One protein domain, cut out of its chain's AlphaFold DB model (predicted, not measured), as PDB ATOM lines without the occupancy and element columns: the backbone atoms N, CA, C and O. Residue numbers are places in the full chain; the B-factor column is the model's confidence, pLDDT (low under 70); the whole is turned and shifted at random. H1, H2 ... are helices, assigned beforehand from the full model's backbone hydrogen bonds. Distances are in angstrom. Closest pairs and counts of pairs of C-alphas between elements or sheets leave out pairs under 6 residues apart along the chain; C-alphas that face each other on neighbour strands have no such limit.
ATOM      1  N   ALA A  18      10.843  27.022 -44.589       56.94
ATOM      2  CA  ALA A  18       9.399  26.917 -44.399       56.94
ATOM      3  C   ALA A  18       8.984  26.575 -42.952       56.94
ATOM      4  O   ALA A  18       7.898  26.965 -42.533       56.94
ATOM      5  N   SER A  19       9.834  25.884 -42.183       64.88
ATOM      6  CA  SER A  19       9.550  25.484 -40.796       64.88
ATOM      7  C   SER A  19       9.540  26.683 -39.849       64.88
ATOM      8  O   SER A  19       8.641  26.806 -39.026       64.88
ATOM      9  N   ILE A  20      10.501  27.599 -40.005       65.56
ATOM     10  CA  ILE A  20      10.691  28.752 -39.109       65.56
ATOM     11  C   ILE A  20       9.505  29.723 -39.199       65.56
ATOM     12  O   ILE A  20       9.095  30.312 -38.205       65.56
ATOM     13  N   VAL A  21       8.901  29.859 -40.383       69.31
ATOM     14  CA  VAL A  21       7.785  30.796 -40.581       69.31
ATOM     15  C   VAL A  21       6.469  30.276 -39.991       69.31
ATOM     16  O   VAL A  21       5.599  31.069 -39.641       69.31
ATOM     17  N   MET A  22       6.310  28.960 -39.828       74.50
ATOM     18  CA  MET A  22       5.093  28.381 -39.236       74.50
ATOM     19  C   MET A  22       4.997  28.623 -37.721       74.50
ATOM     20  O   MET A  22       3.890  28.644 -37.167       74.50
ATOM     21  N   ASP A  23       6.132  28.862 -37.063       79.81
ATOM     22  CA  ASP A  23       6.198  29.184 -35.635       79.81
ATOM     23  C   ASP A  23       5.891  30.658 -35.343       79.81
ATOM     24  O   ASP A  23       5.410  30.976 -34.259       79.81
ATOM     25  N   GLU A  24       6.046  31.538 -36.336       83.31
ATOM     26  CA  GLU A  24       5.720  32.970 -36.252       83.31
ATOM     27  C   GLU A  24       4.209  33.264 -36.407       83.31
ATOM     28  O   GLU A  24       3.767  34.409 -36.275       83.31
ATOM     29  N   LEU A  25       3.398  32.240 -36.705       89.19
ATOM     30  CA  LEU A  25       1.948  32.370 -36.835       89.19
ATOM     31  C   LEU A  25       1.283  32.427 -35.451       89.19
ATOM     32  O   LEU A  25       1.509  31.563 -34.600       89.19
ATOM     33  N   VAL A  26       0.409  33.411 -35.247       89.94
ATOM     34  CA  VAL A  26      -0.425  33.552 -34.046       89.94
ATOM     35  C   VAL A  26      -1.697  32.705 -34.226       89.94
ATOM     36  O   VAL A  26      -2.216  32.639 -35.347       89.94
ATOM     37  N   PRO A  27      -2.195  32.019 -33.174       89.38
ATOM     38  CA  PRO A  27      -3.458  31.282 -33.221       89.38
ATOM     39  C   PRO A  27      -4.597  32.121 -33.802       89.38
ATOM     40  O   PRO A  27      -4.710  33.302 -33.474       89.38
ATOM     41  N   ASN A  28      -5.428  31.494 -34.643       88.81
ATOM     42  CA  ASN A  28      -6.586  32.139 -35.259       88.81
ATOM     43  C   ASN A  28      -7.457  32.815 -34.190       88.81
ATOM     44  O   ASN A  28      -7.978  32.101 -33.333       88.81
ATOM     45  N   PRO A  29      -7.633  34.149 -34.209       79.69
ATOM     46  CA  PRO A  29      -8.557  34.799 -33.298       79.69
ATOM     47  C   PRO A  29      -9.968  34.285 -33.590       79.69
ATOM     48  O   PRO A  29     -10.392  34.245 -34.751       79.69
ATOM     49  N   ASP A  30     -10.662  33.863 -32.533       69.00
ATOM     50  CA  ASP A  30     -11.939  33.154 -32.599       69.00
ATOM     51  C   ASP A  30     -12.926  33.849 -33.551       69.00
ATOM     52  O   ASP A  30     -13.414  34.948 -33.281       69.00
ATOM     53  N   GLY A  31     -13.202  33.212 -34.699       79.75
ATOM     54  CA  GLY A  31     -14.258  33.639 -35.624       79.75
ATOM     55  C   GLY A  31     -13.920  33.677 -37.118       79.75
ATOM     56  O   GLY A  31     -14.837  33.854 -37.917       79.75
ATOM     57  N   CYS A  32     -12.662  33.496 -37.545       91.44
ATOM     58  CA  CYS A  32     -12.359  33.419 -38.983       91.44
ATOM     59  C   CYS A  32     -12.487  31.977 -39.506       91.44
ATOM     60  O   CYS A  32     -11.726  31.103 -39.094       91.44
ATOM     61  N   SER A  33     -13.436  31.729 -40.416       92.00
ATOM     62  CA  SER A  33     -13.728  30.398 -40.982       92.00
ATOM     63  C   SER A  33     -12.726  29.924 -42.041       92.00
ATOM     64  O   SER A  33     -12.654  28.734 -42.333       92.00
ATOM     65  N   GLY A  34     -11.963  30.846 -42.629       92.12
ATOM     66  CA  GLY A  34     -11.105  30.593 -43.781       92.12
ATOM     67  C   GLY A  34     -10.251  31.815 -44.097       92.12
ATOM     68  O   GLY A  34     -10.763  32.939 -44.096       92.12
ATOM     69  N   PHE A  35      -8.960  31.618 -44.375       93.62
ATOM     70  CA  PHE A  35      -8.129  32.701 -44.898       93.62
ATOM     71  C   PHE A  35      -8.332  32.852 -46.407       93.62
ATOM     72  O   PHE A  35      -7.772  32.093 -47.195       93.62
ATOM     73  N   ASP A  36      -9.078  33.886 -46.792       94.12
ATOM     74  CA  ASP A  36      -9.149  34.368 -48.171       94.12
ATOM     75  C   ASP A  36      -8.295  35.628 -48.322       94.12
ATOM     76  O   ASP A  36      -8.476  36.600 -47.587       94.12
ATOM     77  N   GLU A  37      -7.361  35.643 -49.272       94.06
ATOM     78  CA  GLU A  37      -6.485  36.797 -49.493       94.06
ATOM     79  C   GLU A  37      -7.279  37.995 -50.040       94.06
ATOM     80  O   GLU A  37      -8.033  37.883 -51.009       94.06
ATOM     81  N   ASN A  38      -7.127  39.166 -49.415       92.94
ATOM     82  CA  ASN A  38      -7.810  40.376 -49.857       92.94
ATOM     83  C   ASN A  38      -7.148  40.943 -51.137       92.94
ATOM     84  O   ASN A  38      -5.998  41.388 -51.065       92.94
ATOM     85  N   PRO A  39      -7.859  41.031 -52.283       91.94
ATOM     86  CA  PRO A  39      -7.276  41.495 -53.548       91.94
ATOM     87  C   PRO A  39      -6.836  42.967 -53.513       91.94
ATOM     88  O   PRO A  39      -5.991  43.375 -54.305       91.94
ATOM     89  N   PHE A  40      -7.377  43.764 -52.587       93.31
ATOM     90  CA  PHE A  40      -7.053  45.185 -52.447       93.31
ATOM     91  C   PHE A  40      -5.966  45.458 -51.406       93.31
ATOM     92  O   PHE A  40      -5.353  46.524 -51.417       93.31
ATOM     93  N   LYS A  41      -5.736  44.530 -50.470       93.06
ATOM     94  CA  LYS A  41      -4.795  44.706 -49.357       93.06
ATOM     95  C   LYS A  41      -3.995  43.422 -49.159       93.06
ATOM     96  O   LYS A  41      -4.395  42.562 -48.375       93.06
ATOM     97  N   LYS A  42      -2.854  43.323 -49.853       91.06
ATOM     98  CA  LYS A  42      -1.922  42.193 -49.730       91.06
ATOM     99  C   LYS A  42      -1.612  41.902 -48.259       91.06
ATOM    100  O   LYS A  42      -1.346  42.819 -47.480       91.06
ATOM    101  N   GLY A  43      -1.660  40.625 -47.889       88.38
ATOM    102  CA  GLY A  43      -1.357  40.165 -46.532       88.38
ATOM    103  C   GLY A  43      -2.469  40.354 -45.495       88.38
ATOM    104  O   GLY A  43      -2.224  40.081 -44.321       88.38
ATOM    105  N   LYS A  44      -3.678  40.785 -45.883       94.44
ATOM    106  CA  LYS A  44      -4.853  40.812 -44.996       94.44
ATOM    107  C   LYS A  44      -5.906  39.800 -45.437       94.44
ATOM    108  O   LYS A  44      -6.129  39.612 -46.632       94.44
ATOM    109  N   CYS A  45      -6.573  39.186 -44.467       94.62
ATOM    110  CA  CYS A  45      -7.723  38.326 -44.702       94.62
ATOM    111  C   CYS A  45      -8.913  39.168 -45.183       94.62
ATOM    112  O   CYS A  45      -9.206  40.231 -44.629       94.62
ATOM    113  N   ARG A  46      -9.621  38.691 -46.206       95.00
ATOM    114  CA  ARG A  46     -10.848  39.294 -46.732       95.00
ATOM    115  C   ARG A  46     -11.991  39.261 -45.714       95.00
ATOM    116  O   ARG A  46     -12.763  40.212 -45.671       95.00
ATOM    117  N   ASN A  47     -12.067  38.206 -44.901       93.12
ATOM    118  CA  ASN A  47     -13.214  37.931 -44.033       93.12
ATOM    119  C   ASN A  47     -13.153  38.699 -42.705       93.12
ATOM    120  O   ASN A  47     -14.165  39.231 -42.265       93.12
ATOM    121  N   CYS A  48     -11.972  38.824 -42.093       93.31
ATOM    122  CA  CYS A  48     -11.816  39.504 -40.799       93.31
ATOM    123  C   CYS A  48     -10.945  40.775 -40.853       93.31
ATOM    124  O   CYS A  48     -10.826  41.484 -39.857       93.31
ATOM    125  N   GLY A  49     -10.284  41.064 -41.983       92.44
ATOM    126  CA  GLY A  49      -9.406  42.232 -42.143       92.44
ATOM    127  C   GLY A  49      -8.068  42.166 -41.392       92.44
ATOM    128  O   GLY A  49      -7.250  43.082 -41.540       92.44
ATOM    129  N   ARG A  50      -7.823  41.107 -40.613       93.50
ATOM    130  CA  ARG A  50      -6.576  40.885 -39.863       93.50
ATOM    131  C   ARG A  50      -5.463  40.367 -40.764       93.50
ATOM    132  O   ARG A  50      -5.706  39.940 -41.895       93.50
ATOM    133  N   LEU A  51      -4.231  40.445 -40.276       93.88
ATOM    134  CA  LEU A  51      -3.062  40.001 -41.025       93.88
ATOM    135  C   LEU A  51      -3.061  38.475 -41.200       93.88
ATOM    136  O   LEU A  51      -3.605  37.729 -40.385       93.88
ATOM    137  N   TRP A  52      -2.462  38.001 -42.290       92.94
ATOM    138  CA  TRP A  52      -2.391  36.571 -42.599       92.94
ATOM    139  C   TRP A  52      -1.671  35.771 -41.505       92.94
ATOM    140  O   TRP A  52      -2.081  34.660 -41.204       92.94
ATOM    141  N   ASN A  53      -0.671  36.352 -40.838       93.50
ATOM    142  CA  ASN A  53       0.062  35.689 -39.759       93.50
ATOM    143  C   ASN A  53      -0.790  35.401 -38.508       93.50
ATOM    144  O   ASN A  53      -0.387  34.579 -37.698       93.50
ATOM    145  N   GLU A  54      -1.964  36.020 -38.362       93.50
ATOM    146  CA  GLU A  54      -2.893  35.746 -37.257       93.50
ATOM    147  C   GLU A  54      -3.796  34.530 -37.497       93.50
ATOM    148  O   GLU A  54      -4.629  34.249 -36.658       93.50
ATOM    149  N   HIS A  55      -3.686  33.803 -38.612       92.00
ATOM    150  CA  HIS A  55      -4.631  32.729 -38.960       92.00
ATOM    151  C   HIS A  55      -4.013  31.326 -38.859       92.00
ATOM    152  O   HIS A  55      -4.241  30.474 -39.726       92.00
ATOM    153  N   LYS A  56      -3.206  31.052 -37.820       92.06
ATOM    154  CA  LYS A  56      -2.560  29.735 -37.668       92.06
ATOM    155  C   LYS A  56      -3.602  28.611 -37.696       92.06
ATOM    156  O   LYS A  56      -4.582  28.644 -36.958       92.06
ATOM    157  N   GLY A  57      -3.374  27.618 -38.554       91.12
ATOM    158  CA  GLY A  57      -4.221  26.426 -38.691       91.12
ATOM    159  C   GLY A  57      -5.371  26.535 -39.698       91.12
ATOM    160  O   GLY A  57      -5.884  25.502 -40.111       91.12
ATOM    161  N   VAL A  58      -5.744  27.742 -40.142       93.88
ATOM    162  CA  VAL A  58      -6.876  27.953 -41.075       93.88
ATOM    163  C   VAL A  58      -6.412  28.400 -42.473       93.88
ATOM    164  O   VAL A  58      -7.179  28.387 -43.433       93.88
ATOM    165  N   ILE A  59      -5.135  28.763 -42.626       93.44
ATOM    166  CA  ILE A  59      -4.543  29.098 -43.928       93.44
ATOM    167  C   ILE A  59      -4.107  27.815 -44.652       93.44
ATOM    168  O   ILE A  59      -3.322  27.044 -44.092       93.44
ATOM    169  N   PRO A  60      -4.515  27.606 -45.917       93.12
ATOM    170  CA  PRO A  60      -3.961  26.551 -46.757       93.12
ATOM    171  C   PRO A  60      -2.436  26.672 -46.878       93.12
ATOM    172  O   PRO A  60      -1.905  27.744 -47.182       93.12
ATOM    173  N   HIS A  61      -1.720  25.559 -46.707       89.12
ATOM    174  CA  HIS A  61      -0.252  25.525 -46.743       89.12
ATOM    175  C   HIS A  61       0.340  26.125 -48.035       89.12
ATOM    176  O   HIS A  61       1.391  26.765 -48.017       89.12
ATOM    177  N   GLU A  62      -0.354  25.982 -49.167       91.75
ATOM    178  CA  GLU A  62       0.054  26.548 -50.458       91.75
ATOM    179  C   GLU A  62       0.123  28.080 -50.450       91.75
ATOM    180  O   GLU A  62       1.029  28.670 -51.048       91.75
ATOM    181  N   ILE A  63      -0.805  28.731 -49.742       90.06
ATOM    182  CA  ILE A  63      -0.852  30.189 -49.615       90.06
ATOM    183  C   ILE A  63       0.301  30.663 -48.730       90.06
ATOM    184  O   ILE A  63       1.005  31.598 -49.110       90.06
ATOM    185  N   VAL A  64       0.570  29.971 -47.616       90.19
ATOM    186  CA  VAL A  64       1.742  30.255 -46.769       90.19
ATOM    187  C   VAL A  64       3.028  30.116 -47.584       90.19
ATOM    188  O   VAL A  64       3.835  31.040 -47.626       90.19
ATOM    189  N   ALA A  65       3.190  29.021 -48.331       88.88
ATOM    190  CA  ALA A  65       4.361  28.803 -49.178       88.88
ATOM    191  C   ALA A  65       4.512  29.861 -50.289       88.88
ATOM    192  O   ALA A  65       5.632  30.177 -50.699       88.88
ATOM    193  N   ARG A  66       3.410  30.417 -50.811       91.06
ATOM    194  CA  ARG A  66       3.441  31.529 -51.776       91.06
ATOM    195  C   ARG A  66       3.891  32.830 -51.114       91.06
ATOM    196  O   ARG A  66       4.799  33.471 -51.637       91.06
ATOM    197  N   ILE A  67       3.314  33.182 -49.965       87.25
ATOM    198  CA  ILE A  67       3.649  34.410 -49.228       87.25
ATOM    199  C   ILE A  67       5.104  34.374 -48.740       87.25
ATOM    200  O   ILE A  67       5.820  35.364 -48.876       87.25
ATOM    201  N   VAL A  68       5.579  33.223 -48.252       87.81
ATOM    202  CA  VAL A  68       6.980  33.031 -47.844       87.81
ATOM    203  C   VAL A  68       7.928  33.213 -49.027       87.81
ATOM    204  O   VAL A  68       8.912  33.939 -48.908       87.81
ATOM    205  N   ARG A  69       7.618  32.629 -50.194       90.12
ATOM    206  CA  ARG A  69       8.425  32.823 -51.411       90.12
ATOM    207  C   ARG A  69       8.423  34.272 -51.893       90.12
ATOM    208  O   ARG A  69       9.466  34.760 -52.312       90.12
ATOM    209  N   GLU A  70       7.287  34.968 -51.832       89.56
ATOM    210  CA  GLU A  70       7.208  36.386 -52.207       89.56
ATOM    211  C   GLU A  70       8.011  37.262 -51.232       89.56
ATOM    212  O   GLU A  70       8.779  38.113 -51.676       89.56
ATOM    213  N   ARG A  71       7.925  37.008 -49.919       86.94
ATOM    214  CA  ARG A  71       8.712  37.719 -48.900       86.94
ATOM    215  C   ARG A  71      10.209  37.459 -49.056       86.94
ATOM    216  O   ARG A  71      10.983  38.413 -49.031       86.94
ATOM    217  N   GLN A  72      10.608  36.208 -49.290       87.88
ATOM    218  CA  GLN A  72      12.003  35.858 -49.556       87.88
ATOM    219  C   GLN A  72      12.515  36.558 -50.816       87.88
ATOM    220  O   GLN A  72      13.573  37.172 -50.786       87.88
ATOM    221  N   LYS A  73      11.723  36.570 -51.895       94.12
ATOM    222  CA  LYS A  73      12.076  37.283 -53.127       94.12
ATOM    223  C   LYS A  73      12.254  38.788 -52.896       94.12
ATOM    224  O   LYS A  73      13.180  39.371 -53.442       94.12
ATOM    225  N   ILE A  74      11.403  39.416 -52.080       86.31
ATOM    226  CA  ILE A  74      11.547  40.837 -51.726       86.31
ATOM    227  C   ILE A  74      12.852  41.078 -50.958       86.31
ATOM    228  O   ILE A  74      13.542  42.054 -51.251       86.31
ATOM    229  N   LEU A  75      13.210  40.203 -50.013       81.50
ATOM    230  CA  LEU A  75      14.472  40.302 -49.272       81.50
ATOM    231  C   LEU A  75      15.686  40.107 -50.188       81.50
ATOM    232  O   LEU A  75      16.630  40.889 -50.121       81.50
ATOM    233  N   ASP A  76      15.638  39.130 -51.094       88.69
ATOM    234  CA  ASP A  76      16.709  38.879 -52.061       88.69
ATOM    235  C   ASP A  76      16.858  40.049 -53.050       88.69
ATOM    236  O   ASP A  76      17.975  40.468 -53.356       88.69
ATOM    237  N   ASP A  77      15.749  40.632 -53.516       90.62
ATOM    238  CA  ASP A  77      15.755  41.812 -54.387       90.62
ATOM    239  C   ASP A  77      16.267  43.062 -53.647       90.62
ATOM    240  O   ASP A  77      16.975  43.879 -54.239       90.62
ATOM    241  N   GLN A  78      15.952  43.225 -52.355       87.12
ATOM    242  CA  GLN A  78      16.517  44.290 -51.516       87.12
ATOM    243  C   GLN A  78      18.021  44.101 -51.307       87.12
ATOM    244  O   GLN A  78      18.773  45.061 -51.467       87.12
ATOM    245  N   LYS A  79      18.469  42.871 -51.029       89.44
ATOM    246  CA  LYS A  79      19.889  42.537 -50.886       89.44
ATOM    247  C   LYS A  79      20.656  42.823 -52.178       89.44
ATOM    248  O   LYS A  79      21.641  43.555 -52.144       89.44
ATOM    249  N   LYS A  80      20.142  42.372 -53.328       93.69
ATOM    250  CA  LYS A  80      20.727  42.659 -54.651       93.69
ATOM    251  C   LYS A  80      20.774  44.154 -54.963       93.69
ATOM    252  O   LYS A  80      21.770  44.639 -55.489       93.69
ATOM    253  N   LYS A  81      19.720  44.910 -54.629       92.44
ATOM    254  CA  LYS A  81      19.716  46.376 -54.788       92.44
ATOM    255  C   LYS A  81      20.741  47.057 -53.876       92.44
ATOM    256  O   LYS A  81      21.398  47.994 -54.322       92.44
ATOM    257  N   GLY A  82      20.892  46.590 -52.637       88.06
ATOM    258  CA  GLY A  82      21.895  47.090 -51.696       88.06
ATOM    259  C   GLY A  82      23.327  46.825 -52.167       88.06
ATOM    260  O   GLY A  82      24.159  47.730 -52.147       88.06
ATOM    261  N   GLU A  83      23.601  45.619 -52.667       90.25
ATOM    262  CA  GLU A  83      24.902  45.245 -53.237       90.25
ATOM    263  C   GLU A  83      25.231  46.068 -54.490       90.25
ATOM    264  O   GLU A  83      26.311  46.657 -54.561       90.25
ATOM    265  N   ALA A  84      24.277  46.225 -55.413       92.75
ATOM    266  CA  ALA A  84      24.452  47.059 -56.604       92.75
ATOM    267  C   ALA A  84      24.702  48.541 -56.254       92.75
ATOM    268  O   ALA A  84      25.559  49.189 -56.856       92.75
ATOM    269  N   ALA A  85      23.999  49.086 -55.253       91.44
ATOM    270  CA  ALA A  85      24.233  50.450 -54.777       91.44
ATOM    271  C   ALA A  85      25.623  50.605 -54.131       91.44
ATOM    272  O   ALA A  85      26.300  51.614 -54.346       91.44
ATOM    273  N   ARG A  86      26.081  49.594 -53.379       87.69
ATOM    274  CA  ARG A  86      27.415  49.570 -52.761       87.69
ATOM    275  C   ARG A  86      28.520  49.505 -53.812       87.69
ATOM    276  O   ARG A  86      29.506  50.231 -53.699       87.69
ATOM    277  N   GLU A  87      28.361  48.677 -54.838       93.31
ATOM    278  CA  GLU A  87      29.313  48.583 -55.946       93.31
ATOM    279  C   GLU A  87      29.350  49.879 -56.764       93.31
ATOM    280  O   GLU A  87      30.427  50.391 -57.058       93.31
ATOM    281  N   GLN A  88      28.191  50.499 -57.013       93.88
ATOM    282  CA  GLN A  88      28.127  51.809 -57.659       93.88
ATOM    283  C   GLN A  88      28.823  52.901 -56.826       93.88
ATOM    284  O   GLN A  88      29.516  53.753 -57.385       93.88
ATOM    285  N   ALA A  89      28.675  52.887 -55.497       91.62
ATOM    286  CA  ALA A  89      29.374  53.816 -54.611       91.62
ATOM    287  C   ALA A  89      30.897  53.592 -54.635       91.62
ATOM    288  O   ALA A  89      31.655  54.559 -54.712       91.62
ATOM    289  N   ARG A  90      31.347  52.329 -54.649       91.38
ATOM    290  CA  ARG A  90      32.769  51.977 -54.796       91.38
ATOM    291  C   ARG A  90      33.328  52.424 -56.144       91.38
ATOM    292  O   ARG A  90      34.373  53.065 -56.174       91.38
ATOM    293  N   ALA A  91      32.610  52.176 -57.239       92.88
ATOM    294  CA  ALA A  91      33.010  52.612 -58.573       92.88
ATOM    295  C   ALA A  91      33.131  54.143 -58.658       92.88
ATOM    296  O   ALA A  91      34.115  54.653 -59.189       92.88
ATOM    297  N   LYS A  92      32.188  54.888 -58.063       95.25
ATOM    298  CA  LYS A  92      32.261  56.357 -57.978       95.25
ATOM    299  C   LYS A  92      33.436  56.841 -57.126       95.25
ATOM    300  O   LYS A  92      34.078  57.814 -57.504       95.25
ATOM    301  N   ALA A  93      33.737  56.178 -56.009       89.62
ATOM    302  CA  ALA A  93      34.886  56.526 -55.172       89.62
ATOM    303  C   ALA A  93      36.218  56.298 -55.904       89.62
ATOM    304  O   ALA A  93      37.093  57.159 -55.864       89.62
ATOM    305  N   VAL A  94      36.347  55.186 -56.634       89.75
ATOM    306  CA  VAL A  94      37.529  54.898 -57.462       89.75
ATOM    307  C   VAL A  94      37.644  55.886 -58.623       89.75
ATOM    308  O   VAL A  94      38.730  56.400 -58.864       89.75
ATOM    309  N   ALA A  95      36.542  56.210 -59.307       88.81
ATOM    310  CA  ALA A  95      36.538  57.209 -60.376       88.81
ATOM    311  C   ALA A  95      36.929  58.602 -59.860       88.81
ATOM    312  O   ALA A  95      37.752  59.268 -60.476       88.81
ATOM    313  N   LYS A  96      36.413  59.010 -58.691       91.69
ATOM    314  CA  LYS A  96      36.797  60.271 -58.047       91.69
ATOM    315  C   LYS A  96      38.282  60.283 -57.674       91.69
ATOM    316  O   LYS A  96      38.937  61.284 -57.922       91.69
ATOM    317  N   LYS A  97      38.817  59.172 -57.145       85.56
ATOM    318  CA  LYS A  97      40.249  59.041 -56.830       85.56
ATOM    319  C   LYS A  97      41.120  59.129 -58.090       85.56
ATOM    320  O   LYS A  97      42.121  59.830 -58.074       85.56
ATOM    321  N   LYS A  98      40.718  58.480 -59.189       86.06
ATOM    322  CA  LYS A  98      41.412  58.591 -60.484       86.06
ATOM    323  C   LYS A  98      41.358  60.010 -61.050       86.06
ATOM    324  O   LYS A  98      42.357  60.475 -61.572       86.06
ATOM    325  N   GLN A  99      40.227  60.703 -60.914       80.50
ATOM    326  CA  GLN A  99      40.090  62.087 -61.372       80.50
ATOM    327  C   GLN A  99      40.967  63.055 -60.567       80.50
ATOM    328  O   GLN A  99      41.520  63.978 -61.145       80.50
ATOM    329  N   THR A 100      41.116  62.855 -59.253       75.75
ATOM    330  CA  THR A 100      42.025  63.684 -58.445       75.75
ATOM    331  C   THR A 100      43.493  63.352 -58.693       75.75
ATOM    332  O   THR A 100      44.312  64.254 -58.663       75.75
ATOM    333  N   GLN A 101      43.817  62.087 -58.970       71.44
ATOM    334  CA  GLN A 101      45.193  61.655 -59.229       71.44
ATOM    335  C   GLN A 101      45.685  62.085 -60.622       71.44
ATOM    336  O   GLN A 101      46.794  62.582 -60.750       71.44
ATOM    337  N   ALA A 102      44.837  62.001 -61.655       60.06
ATOM    338  CA  ALA A 102      45.205  62.405 -63.017       60.06
ATOM    339  C   ALA A 102      45.513  63.910 -63.155       60.06
ATOM    340  O   ALA A 102      46.316  64.285 -63.998       60.06
ATOM    341  N   VAL A 103      44.915  64.765 -62.314       57.31
ATOM    342  CA  VAL A 103      45.192  66.215 -62.306       57.31
ATOM    343  C   VAL A 103      46.575  66.538 -61.725       57.31
ATOM    344  O   VAL A 103      47.163  67.552 -62.091       57.31
ATOM    345  N   GLU A 104      47.110  65.694 -60.839       50.34
ATOM    346  CA  GLU A 104      48.457  65.874 -60.282       50.34
ATOM    347  C   GLU A 104      49.538  65.291 -61.214       50.34
ATOM    348  O   GLU A 104      50.624  65.860 -61.308       50.34
ATOM    349  N   ASP A 105      49.214  64.243 -61.983       50.72
ATOM    350  CA  ASP A 105      50.133  63.623 -62.950       50.72
ATOM    351  C   ASP A 105      50.215  64.383 -64.295       50.72
ATOM    352  O   ASP A 105      51.283  64.430 -64.906       50.72
ATOM    353  N   GLU A 106      49.141  65.046 -64.753       55.44
ATOM    354  CA  GLU A 106      49.173  65.870 -65.982       55.44
ATOM    355  C   GLU A 106      50.107  67.082 -65.859       55.44
ATOM    356  O   GLU A 106      50.693  67.503 -66.853       55.44
TER     357      GLU A 106
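This is residues 18 to 106 of the 583 residues of the protein "Hypothetical protein" of Pyrodinium bahamense (UniProt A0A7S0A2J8). One long helix, H2, runs out as a free arm from a small head, which is made of the looping stretch of residues 24 to 60, the short helix H1 and the first part of H2. Residues 70 to 106 of H2 stick out and make the length. The printed part has 89 residues with two named helices, H1 then H2, no named strand, and the class all helix. It is extended, with a radius of gyration of the C-alphas of 23.0 A and spans of 77 by 28 by 18 A.

H1, residues 18 to 23, begins at C-alpha 18 (9.399, 26.917, -44.399). H2, residues 61 to 106, measures 66.6 A from C-alpha 61 (-0.252, 25.525, -46.743) to C-alpha 106 (49.173, 65.870, -65.982).

H1 and H2 only just touch, with 3 pairs of C-alphas within 8 A, H2 with residues 65 to 68 alone; the closest C-alphas, of Ala 18 and Ala 65, are 7.2 A apart. They run opposite ways at a steep tilt of 70.0 degrees, only just short of about perpendicular. Of the O i to N i+4 pairs, 40 of 42 are within hydrogen-bond range in H2 and 0 of 2 in H1, where 2 of 3 O i to N i+3 pairs are.

The C-alphas of Gly 31 and Glu 106, the two farthest apart, are 77.4 A apart. The body without residues 70 to 106 spans 26 by 23 by 14 A. The link from H1 to H2 is long, 37 residues, and the printed part has no cut. The pLDDT is under 70 at residues 18 to 21, 30 and 102 to 106.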